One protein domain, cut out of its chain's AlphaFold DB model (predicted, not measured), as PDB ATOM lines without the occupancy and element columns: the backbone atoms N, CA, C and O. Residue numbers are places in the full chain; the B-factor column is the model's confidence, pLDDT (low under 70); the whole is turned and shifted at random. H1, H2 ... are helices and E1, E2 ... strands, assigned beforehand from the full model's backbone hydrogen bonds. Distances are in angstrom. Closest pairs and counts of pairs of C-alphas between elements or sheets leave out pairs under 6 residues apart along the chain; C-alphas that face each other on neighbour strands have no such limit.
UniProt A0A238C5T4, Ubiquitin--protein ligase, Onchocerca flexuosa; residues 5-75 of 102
ATOM      1  N   CYS A   5     -20.254 -35.078  46.817       55.62
ATOM      2  CA  CYS A   5     -18.966 -35.271  46.152       55.62
ATOM      3  C   CYS A   5     -17.981 -36.142  46.956       55.62
ATOM      4  O   CYS A   5     -17.405 -37.074  46.400       55.62
ATOM      5  N   GLN A   6     -17.834 -35.915  48.267       63.78
ATOM      6  CA  GLN A   6     -16.958 -36.731  49.122       63.78
ATOM      7  C   GLN A   6     -17.412 -38.189  49.169       63.78
ATOM      8  O   GLN A   6     -16.588 -39.086  49.048       63.78
ATOM      9  N   LYS A   7     -18.724 -38.446  49.254       69.25
ATOM     10  CA  LYS A   7     -19.260 -39.817  49.251       69.25
ATOM     11  C   LYS A   7     -18.967 -40.553  47.940       69.25
ATOM     12  O   LYS A   7     -18.624 -41.733  47.969       69.25
ATOM     13  N   ARG A   8     -19.086 -39.860  46.800       70.62
ATOM     14  CA  ARG A   8     -18.746 -40.410  45.477       70.62
ATOM     15  C   ARG A   8     -17.261 -40.732  45.365       70.62
ATOM     16  O   ARG A   8     -16.930 -41.849  44.989       70.62
ATOM     17  N   LEU A   9     -16.396 -39.788  45.743       70.62
ATOM     18  CA  LEU A   9     -14.948 -39.992  45.734       70.62
ATOM     19  C   LEU A   9     -14.575 -41.182  46.622       70.62
ATOM     20  O   LEU A   9     -13.947 -42.115  46.140       70.62
ATOM     21  N   THR A  10     -15.047 -41.233  47.869       71.94
ATOM     22  CA  THR A  10     -14.772 -42.362  48.774       71.94
ATOM     23  C   THR A  10     -15.185 -43.711  48.176       71.94
ATOM     24  O   THR A  10     -14.443 -44.681  48.305       71.94
ATOM     25  N   LYS A  11     -16.328 -43.787  47.480       75.19
ATOM     26  CA  LYS A  11     -16.762 -45.022  46.810       75.19
ATOM     27  C   LYS A  11     -15.840 -45.405  45.646       75.19
ATOM     28  O   LYS A  11     -15.511 -46.578  45.495       75.19
ATOM     29  N   GLU A  12     -15.412 -44.438  44.840       75.31
ATOM     30  CA  GLU A  12     -14.463 -44.682  43.749       75.31
ATOM     31  C   GLU A  12     -13.081 -45.097  44.268       75.31
ATOM     32  O   GLU A  12     -12.492 -46.014  43.701       75.31
ATOM     33  N   TYR A  13     -12.603 -44.514  45.376       75.00
ATOM     34  CA  TYR A  13     -11.386 -44.971  46.063       75.00
ATOM     35  C   TYR A  13     -11.484 -46.439  46.438       75.00
ATOM     36  O   TYR A  13     -10.616 -47.231  46.100       75.00
ATOM     37  N   GLN A  14     -12.571 -46.800  47.128       76.19
ATOM     38  CA  GLN A  14     -12.792 -48.162  47.590       76.19
ATOM     39  C   GLN A  14     -12.808 -49.138  46.418       76.19
ATOM     40  O   GLN A  14     -12.210 -50.201  46.518       76.19
ATOM     41  N   GLN A  15     -13.434 -48.765  45.299       76.44
ATOM     42  CA  GLN A  15     -13.455 -49.596  44.100       76.44
ATOM     43  C   GLN A  15     -12.064 -49.723  43.456       76.44
ATOM     44  O   GLN A  15     -11.678 -50.822  43.078       76.44
ATOM     45  N   LEU A  16     -11.294 -48.634  43.375       73.88
ATOM     46  CA  LEU A  16      -9.917 -48.636  42.859       73.88
ATOM     47  C   LEU A  16      -8.958 -49.458  43.732       73.88
ATOM     48  O   LEU A  16      -8.048 -50.087  43.202       73.88
ATOM     49  N   THR A  17      -9.159 -49.460  45.048       73.62
ATOM     50  CA  THR A  17      -8.371 -50.267  45.989       73.62
ATOM     51  C   THR A  17      -8.794 -51.738  45.975       73.62
ATOM     52  O   THR A  17      -7.949 -52.612  46.142       73.62
ATOM     53  N   LEU A  18     -10.087 -52.027  45.785       79.19
ATOM     54  CA  LEU A  18     -10.617 -53.394  45.761       79.19
ATOM     55  C   LEU A  18     -10.300 -54.111  44.442       79.19
ATOM     56  O   LEU A  18      -9.913 -55.276  44.456       79.19
ATOM     57  N   GLU A  19     -10.460 -53.416  43.316       78.62
ATOM     58  CA  GLU A  19     -10.281 -53.954  41.965       78.62
ATOM     59  C   GLU A  19      -9.529 -52.939  41.085       78.62
ATOM     60  O   GLU A  19     -10.131 -52.268  40.235       78.62
ATOM     61  N   PRO A  20      -8.207 -52.784  41.280       76.88
ATOM     62  CA  PRO A  20      -7.419 -51.881  40.458       76.88
ATOM     63  C   PRO A  20      -7.403 -52.360  38.995       76.88
ATOM     64  O   PRO A  20      -7.136 -53.539  38.729       76.88
ATOM     65  N   PRO A  21      -7.650 -51.466  38.017       80.19
ATOM     66  CA  PRO A  21      -7.456 -51.784  36.608       80.19
ATOM     67  C   PRO A  21      -6.013 -52.222  36.327       80.19
ATOM     68  O   PRO A  21      -5.077 -51.802  37.005       80.19
ATOM     69  N   THR A  22      -5.810 -53.048  35.299       78.06
ATOM     70  CA  THR A  22      -4.478 -53.552  34.938       78.06
ATOM     71  C   THR A  22      -3.479 -52.410  34.734       78.06
ATOM     72  O   THR A  22      -3.726 -51.506  33.938       78.06
ATOM     73  N   GLY A  23      -2.348 -52.470  35.440       79.44
ATOM     74  CA  GLY A  23      -1.302 -51.445  35.392       79.44
ATOM     75  C   GLY A  23      -1.586 -50.208  36.245       79.44
ATOM     76  O   GLY A  23      -0.878 -49.223  36.107       79.44
ATOM     77  N   VAL A  24      -2.606 -50.213  37.109       82.19
ATOM     78  CA  VAL A  24      -2.918 -49.097  38.015       82.19
ATOM     79  C   VAL A  24      -2.613 -49.499  39.457       82.19
ATOM     80  O   VAL A  24      -3.138 -50.489  39.954       82.19
ATOM     81  N   HIS A  25      -1.808 -48.697  40.154       82.00
ATOM     82  CA  HIS A  25      -1.384 -48.951  41.533       82.00
ATOM     83  C   HIS A  25      -1.629 -47.719  42.400       82.00
ATOM     84  O   HIS A  25      -1.037 -46.660  42.189       82.00
ATOM     85  N   VAL A  26      -2.496 -47.832  43.401       77.56
ATOM     86  CA  VAL A  26      -2.804 -46.726  44.318       77.56
ATOM     87  C   VAL A  26      -1.793 -46.726  45.468       77.56
ATOM     88  O   VAL A  26      -1.634 -47.741  46.144       77.56
ATOM     89  N   LYS A  27      -1.091 -45.606  45.705       70.38
ATOM     90  CA  LYS A  27      -0.210 -45.463  46.878       70.38
ATOM     91  C   LYS A  27      -1.008 -44.994  48.095       70.38
ATOM     92  O   LYS A  27      -1.483 -43.860  48.120       70.38
ATOM     93  N   ASP A  28      -1.069 -45.836  49.123       63.69
ATOM     94  CA  ASP A  28      -1.646 -45.526  50.439       63.69
ATOM     95  C   ASP A  28      -0.607 -44.806  51.325       63.69
ATOM     96  O   ASP A  28      -0.130 -45.332  52.324       63.69
ATOM     97  N   GLU A  29      -0.138 -43.628  50.896       59.59
ATOM     98  CA  GLU A  29       0.969 -42.921  51.576       59.59
ATOM     99  C   GLU A  29       0.626 -41.496  52.046       59.59
ATOM    100  O   GLU A  29       1.498 -40.641  52.162       59.59
ATOM    101  N   SER A  30      -0.643 -41.229  52.377       49.28
ATOM    102  CA  SER A  30      -1.003 -40.111  53.269       49.28
ATOM    103  C   SER A  30      -2.441 -40.247  53.771       49.28
ATOM    104  O   SER A  30      -3.389 -39.721  53.190       49.28
ATOM    105  N   THR A  31      -2.585 -40.941  54.893       51.28
ATOM    106  CA  THR A  31      -3.826 -41.386  55.549       51.28
ATOM    107  C   THR A  31      -4.748 -40.287  56.105       51.28
ATOM    108  O   THR A  31      -5.612 -40.583  56.923       51.28
ATOM    109  N   HIS A  32      -4.626 -39.023  55.685       53.19
ATOM    110  CA  HIS A  32      -5.403 -37.930  56.298       53.19
ATOM    111  C   HIS A  32      -6.021 -36.913  55.333       53.19
ATOM    112  O   HIS A  32      -6.827 -36.100  55.782       53.19
ATOM    113  N   ASP A  33      -5.719 -36.955  54.030       57.22
ATOM    114  CA  ASP A  33      -6.341 -36.039  53.070       57.22
ATOM    115  C   ASP A  33      -6.999 -36.798  51.912       57.22
ATOM    116  O   ASP A  33      -6.363 -37.199  50.939       57.22
ATOM    117  N   LEU A  34      -8.324 -36.959  52.002       56.38
ATOM    118  CA  LEU A  34      -9.163 -37.528  50.939       56.38
ATOM    119  C   LEU A  34      -9.111 -36.710  49.632       56.38
ATOM    120  O   LEU A  34      -9.686 -37.126  48.629       56.38
ATOM    121  N   ARG A  35      -8.470 -35.532  49.629       54.38
ATOM    122  CA  ARG A  35      -8.356 -34.648  48.460       54.38
ATOM    123  C   ARG A  35      -7.159 -34.965  47.572       54.38
ATOM    124  O   ARG A  35      -7.124 -34.486  46.437       54.38
ATOM    125  N   LEU A  36      -6.177 -35.726  48.057       59.44
ATOM    126  CA  LEU A  36      -4.947 -35.980  47.315       59.44
ATOM    127  C   LEU A  36      -4.579 -37.461  47.346       59.44
ATOM    128  O   LEU A  36      -3.929 -37.934  48.269       59.44
ATOM    129  N   TRP A  37      -4.944 -38.175  46.283       70.44
ATOM    130  CA  TRP A  37      -4.454 -39.531  46.037       70.44
ATOM    131  C   TRP A  37      -3.394 -39.526  44.957       70.44
ATOM    132  O   TRP A  37      -3.511 -38.812  43.953       70.44
ATOM    133  N   ILE A  38      -2.371 -40.340  45.190       76.25
ATOM    134  CA  ILE A  38      -1.285 -40.580  44.258       76.25
ATOM    135  C   ILE A  38      -1.483 -41.973  43.671       76.25
ATOM    136  O   ILE A  38      -1.522 -42.964  44.399       76.25
ATOM    137  N   VAL A  39      -1.608 -42.036  42.349       79.50
ATOM    138  CA  VAL A  39      -1.789 -43.288  41.611       79.50
ATOM    139  C   VAL A  39      -0.638 -43.443  40.634       79.50
ATOM    140  O   VAL A  39      -0.296 -42.497  39.927       79.50
ATOM    141  N   HIS A  40      -0.043 -44.625  40.599       84.31
ATOM    142  CA  HIS A  40       0.927 -45.010  39.588       84.31
ATOM    143  C   HIS A  40       0.223 -45.757  38.475       84.31
ATOM    144  O   HIS A  40      -0.609 -46.622  38.736       84.31
ATOM    145  N   VAL A  41       0.543 -45.403  37.243       85.81
ATOM    146  CA  VAL A  41       0.011 -46.064  36.058       85.81
ATOM    147  C   VAL A  41       1.178 -46.542  35.219       85.81
ATOM    148  O   VAL A  41       2.036 -45.745  34.841       85.81
ATOM    149  N   ASP A  42       1.201 -47.833  34.941       88.00
ATOM    150  CA  ASP A  42       2.165 -48.459  34.057       88.00
ATOM    151  C   ASP A  42       1.774 -48.171  32.606       88.00
ATOM    152  O   ASP A  42       0.603 -48.244  32.213       88.00
ATOM    153  N   GLY A  43       2.763 -47.838  31.783       85.62
ATOM    154  CA  GLY A  43       2.543 -47.645  30.363       85.62
ATOM    155  C   GLY A  43       2.119 -48.949  29.693       85.62
ATOM    156  O   GLY A  43       2.750 -49.998  29.852       85.62
ATOM    157  N   ALA A  44       1.028 -48.878  28.931       85.88
ATOM    158  CA  ALA A  44       0.432 -50.042  28.294       85.88
ATOM    159  C   ALA A  44       1.422 -50.749  27.345       85.88
ATOM    160  O   ALA A  44       2.189 -50.081  26.634       85.88
ATOM    161  N   PRO A  45       1.391 -52.093  27.277       83.88
ATOM    162  CA  PRO A  45       2.266 -52.850  26.391       83.88
ATOM    163  C   PRO A  45       2.003 -52.484  24.926       83.88
ATOM    164  O   PRO A  45       0.873 -52.183  24.541       83.88
ATOM    165  N   ASN A  46       3.044 -52.551  24.093       87.81
ATOM    166  CA  ASN A  46       3.006 -52.173  22.671       87.81
ATOM    167  C   ASN A  46       2.738 -50.680  22.407       87.81
ATOM    168  O   ASN A  46       2.328 -50.305  21.309       87.81
ATOM    169  N   THR A  47       2.987 -49.817  23.392       88.88
ATOM    170  CA  THR A  47       3.011 -48.360  23.213       88.88
ATOM    171  C   THR A  47       4.423 -47.822  23.426       88.88
ATOM    172  O   THR A  47       5.282 -48.518  23.963       88.88
ATOM    173  N   LEU A  48       4.666 -46.566  23.035       85.06
ATOM    174  CA  LEU A  48       5.942 -45.881  23.285       85.06
ATOM    175  C   LEU A  48       6.290 -45.797  24.782       85.06
ATOM    176  O   LEU A  48       7.455 -45.673  25.131       85.06
ATOM    177  N   TYR A  49       5.276 -45.884  25.641       85.56
ATOM    178  CA  TYR A  49       5.397 -45.750  27.087       85.56
ATOM    179  C   TYR A  49       5.550 -47.103  27.798       85.56
ATOM    180  O   TYR A  49       5.550 -47.159  29.024       85.56
ATOM    181  N   ALA A  50       5.628 -48.215  27.057       87.19
ATOM    182  CA  ALA A  50       5.723 -49.548  27.640       87.19
ATOM    183  C   ALA A  50       6.957 -49.674  28.553       87.19
ATOM    184  O   ALA A  50       8.085 -49.445  28.121       87.19
ATOM    185  N   GLY A  51       6.731 -50.071  29.809       84.25
ATOM    186  CA  GLY A  51       7.782 -50.195  30.826       84.25
ATOM    187  C   GLY A  51       8.069 -48.913  31.614       84.25
ATOM    188  O   GLY A  51       8.835 -48.963  32.573       84.25
ATOM    189  N   GLU A  52       7.441 -47.789  31.262       88.31
ATOM    190  CA  GLU A  52       7.464 -46.572  32.074       88.31
ATOM    191  C   GLU A  52       6.323 -46.568  33.096       88.31
ATOM    192  O   GLU A  52       5.274 -47.181  32.887       88.31
ATOM    193  N   GLN A  53       6.517 -45.846  34.199       86.25
ATOM    194  CA  GLN A  53       5.511 -45.661  35.240       86.25
ATOM    195  C   GLN A  53       5.263 -44.169  35.465       86.25
ATOM    196  O   GLN A  53       6.196 -43.390  35.666       86.25
ATOM    197  N   PHE A  54       3.993 -43.774  35.458       85.31
ATOM    198  CA  PHE A  54       3.566 -42.386  35.597       85.31
ATOM    199  C   PHE A  54       2.848 -42.171  36.919       85.31
ATOM    200  O   PHE A  54       1.941 -42.919  37.270       85.31
ATOM    201  N   THR A  55       3.202 -41.101  37.625       83.00
ATOM    202  CA  THR A  55       2.538 -40.709  38.869       83.00
ATOM    203  C   THR A  55       1.476 -39.642  38.599       83.00
ATOM    204  O   THR A  55       1.790 -38.525  38.184       83.00
ATOM    205  N   LEU A  56       0.215 -39.962  38.872       76.00
ATOM    206  CA  LEU A  56      -0.943 -39.087  38.694       76.00
ATOM    207  C   LEU A  56      -1.501 -38.630  40.047       76.00
ATOM    208  O   LEU A  56      -1.422 -39.344  41.047       76.00
ATOM    209  N   ARG A  57      -2.101 -37.433  40.066       71.81
ATOM    210  CA  ARG A  57      -2.786 -36.861  41.238       71.81
ATOM    211  C   ARG A  57      -4.304 -36.844  41.024       71.81
ATOM    212  O   ARG A  57      -4.773 -36.566  39.922       71.81
ATOM    213  N   ALA A  58      -5.062 -37.057  42.100       64.94
ATOM    214  CA  ALA A  58      -6.526 -37.212  42.143       64.94
ATOM    215  C   ALA A  58      -7.399 -36.142  41.444       64.94
ATOM    216  O   ALA A  58      -8.580 -36.398  41.214       64.94
ATOM    217  N   ILE A  59      -6.860 -34.985  41.037       60.34
ATOM    218  CA  ILE A  59      -7.588 -34.017  40.188       60.34
ATOM    219  C   ILE A  59      -8.069 -34.692  38.893       60.34
ATOM    220  O   ILE A  59      -9.168 -34.424  38.417       60.34
ATOM    221  N   CYS A  60      -7.280 -35.619  38.348       58.78
ATOM    222  CA  CYS A  60      -7.677 -36.371  37.163       58.78
ATOM    223  C   CYS A  60      -8.875 -37.290  37.446       58.78
ATOM    224  O   CYS A  60      -9.752 -37.394  36.598       58.78
ATOM    225  N   LEU A  61      -8.961 -37.899  38.636       58.22
ATOM    226  CA  LEU A  61     -10.061 -38.797  39.006       58.22
ATOM    227  C   LEU A  61     -11.370 -38.042  39.263       58.22
ATOM    228  O   LEU A  61     -12.413 -38.486  38.802       58.22
ATOM    229  N   SER A  62     -11.339 -36.872  39.906       65.06
ATOM    230  CA  SER A  62     -12.557 -36.067  40.090       65.06
ATOM    231  C   SER A  62     -13.111 -35.544  38.760       65.06
ATOM    232  O   SER A  62     -14.324 -35.559  38.548       65.06
ATOM    233  N   VAL A  63     -12.234 -35.158  37.827       66.62
ATOM    234  CA  VAL A  63     -12.623 -34.788  36.458       66.62
ATOM    235  C   VAL A  63     -13.122 -36.008  35.680       66.62
ATOM    236  O   VAL A  63     -14.147 -35.905  35.012       66.62
ATOM    237  N   LEU A  64     -12.473 -37.171  35.790       61.41
ATOM    238  CA  LEU A  64     -12.937 -38.418  35.167       61.41
ATOM    239  C   LEU A  64     -14.303 -38.857  35.710       61.41
ATOM    240  O   LEU A  64     -15.168 -39.209  34.918       61.41
ATOM    241  N   SER A  65     -14.540 -38.764  37.019       64.38
ATOM    242  CA  SER A  65     -15.839 -39.033  37.650       64.38
ATOM    243  C   SER A  65     -16.911 -38.043  37.195       64.38
ATOM    244  O   SER A  65     -18.032 -38.434  36.855       64.38
ATOM    245  N   MET A  66     -16.575 -36.748  37.132       73.50
ATOM    246  CA  MET A  66     -17.457 -35.718  36.584       73.50
ATOM    247  C   MET A  66     -17.850 -36.068  35.143       73.50
ATOM    248  O   MET A  66     -19.043 -36.130  34.843       73.50
ATOM    249  N   LEU A  67     -16.866 -36.378  34.290       67.50
ATOM    250  CA  LEU A  67     -17.067 -36.751  32.886       67.50
ATOM    251  C   LEU A  67     -17.820 -38.082  32.727       67.50
ATOM    252  O   LEU A  67     -18.668 -38.199  31.846       67.50
ATOM    253  N   SER A  68     -17.570 -39.066  33.591       60.38
ATOM    254  CA  SER A  68     -18.281 -40.350  33.603       60.38
ATOM    255  C   SER A  68     -19.740 -40.204  34.040       60.38
ATOM    256  O   SER A  68     -20.572 -41.023  33.659       60.38
ATOM    257  N   SER A  69     -20.066 -39.178  34.832       67.12
ATOM    258  CA  SER A  69     -21.438 -38.879  35.265       67.12
ATOM    259  C   SER A  69     -22.213 -37.969  34.302       67.12
ATOM    260  O   SER A  69     -23.371 -37.641  34.571       67.12
ATOM    261  N   CYS A  70     -21.610 -37.560  33.177       68.19
ATOM    262  CA  CYS A  70     -22.292 -36.765  32.159       68.19
ATOM    263  C   CYS A  70     -23.473 -37.549  31.572       68.19
ATOM    264  O   CYS A  70     -23.295 -38.433  30.738       68.19
ATOM    265  N   LYS A  71     -24.696 -37.172  31.965       72.00
ATOM    266  CA  LYS A  71     -25.935 -37.701  31.372       72.00
ATOM    267  C   LYS A  71     -26.078 -37.300  29.899       72.00
ATOM    268  O   LYS A  71     -26.674 -38.029  29.119       72.00
ATOM    269  N   GLU A  72     -25.508 -36.153  29.517       76.94
ATOM    270  CA  GLU A  72     -25.570 -35.604  28.161       76.94
ATOM    271  C   GLU A  72     -24.261 -34.893  27.789       76.94
ATOM    272  O   GLU A  72     -23.691 -34.150  28.591       76.94
ATOM    273  N   LYS A  73     -23.802 -35.067  26.543       78.19
ATOM    274  CA  LYS A  73     -22.643 -34.344  25.995       78.19
ATOM    275  C   LYS A  73     -23.077 -32.982  25.455       78.19
ATOM    276  O   LYS A  73     -23.291 -32.825  24.255       78.19
ATOM    277  N   LYS A  74     -23.191 -31.989  26.337       80.69
ATOM    278  CA  LYS A  74     -23.520 -30.603  25.968       80.69
ATOM    279  C   LYS A  74     -22.542 -29.603  26.574       80.69
ATOM    280  O   LYS A  74     -21.993 -29.826  27.649       80.69
ATOM    281  N   ARG A  75     -22.306 -28.502  25.856       79.25
ATOM    282  CA  ARG A  75     -21.505 -27.379  26.364       79.25
ATOM    283  C   ARG A  75     -22.303 -26.621  27.435       79.25
ATOM    284  O   ARG A  75     -23.531 -26.595  27.335       79.25
TER     285      ARG A  75
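AT A GLANCE: This is residues 5 to 75 of the 102 residues of the protein "Ubiquitin--protein ligase" of Onchocerca flexuosa (UniProt A0A238C5T4). A small sheet of three strands, E1, E2 and E3, is grazed by helix H1, while the second helix, H2, leads away from the end of E3 and crosses near H1 at about a right angle. Beyond it a tail sticks out, residues 67 to 75, of which 67 and 68 belong to H2. The printed part has 71 residues with two named helices and three named strands, along the chain H1, E1, E2, E3, H2, and its class is mixed, helices and strands. The sheet has the order E1, E2, E3, antiparallel throughout, and is a meander, each strand the antiparallel neighbour of the one before. The whole is only just loose, close to compact, with a radius of gyration of the C-alphas of 13.7 A and spans of 35 by 34 by 19 A.

HOW THE PARTS SIT: H1, residues 5 to 18, is on the sheet but only grazes it, with its residues 13 to 17. Its closest C-alphas to E1, residues 24 to 27, are those of Thr 17 and Val 26, 6.8 A apart. E1 forms a hairpin with E2, residues 38 to 42, antiparallel at 150 degrees; N 25 and O 40 are 2.8 A apart, within hydrogen-bond range. E2 forms a second hairpin with E3, residues 53 to 57, antiparallel at 151 degrees; N 41 and O 54 are within range at 2.9 A. E1 and E3 are the edge strands and E2 is the inner strand. H2, residues 59 to 68, is not on the sheet and is apart from E1 and E2. H1 and H2 are close but not clearly touching, with the closest C-alphas, those of Leu 9 and Ser 62, 7.3 A apart. Their lines stand about perpendicular, at 81 degrees. In H1 and H2 every O i to N i+4 pair is within hydrogen-bond range.

IN THESE COORDINATES: H1 begins at C-alpha 5, (-18.966, -35.271, 46.152), and is 20.0 A long from first to last C-alpha. E1 measures 10.0 A, E2 13.3 A and E3 13.5 A. E2 begins at C-alpha 38, (-1.285, -40.580, 44.258). H2 measures 14.1 A and ends at C-alpha 68, (-18.281, -40.350, 33.603).

THE WHOLE: The two C-alphas farthest apart, those of Glu 29 and Lys 74, are 37.5 A apart. Without residues 67 to 75, which stand free, the body spans 37 by 24 by 20 A. The printed part has no cut and no long link; H1 to E1 and E3 to H2 are tight, E1 to E2 and E2 to E3 short. The mean pLDDT of the printed part is 73.1, and residues 5 to 7, 28 to 36, 58 to 65 and 67 to 70 are under 70.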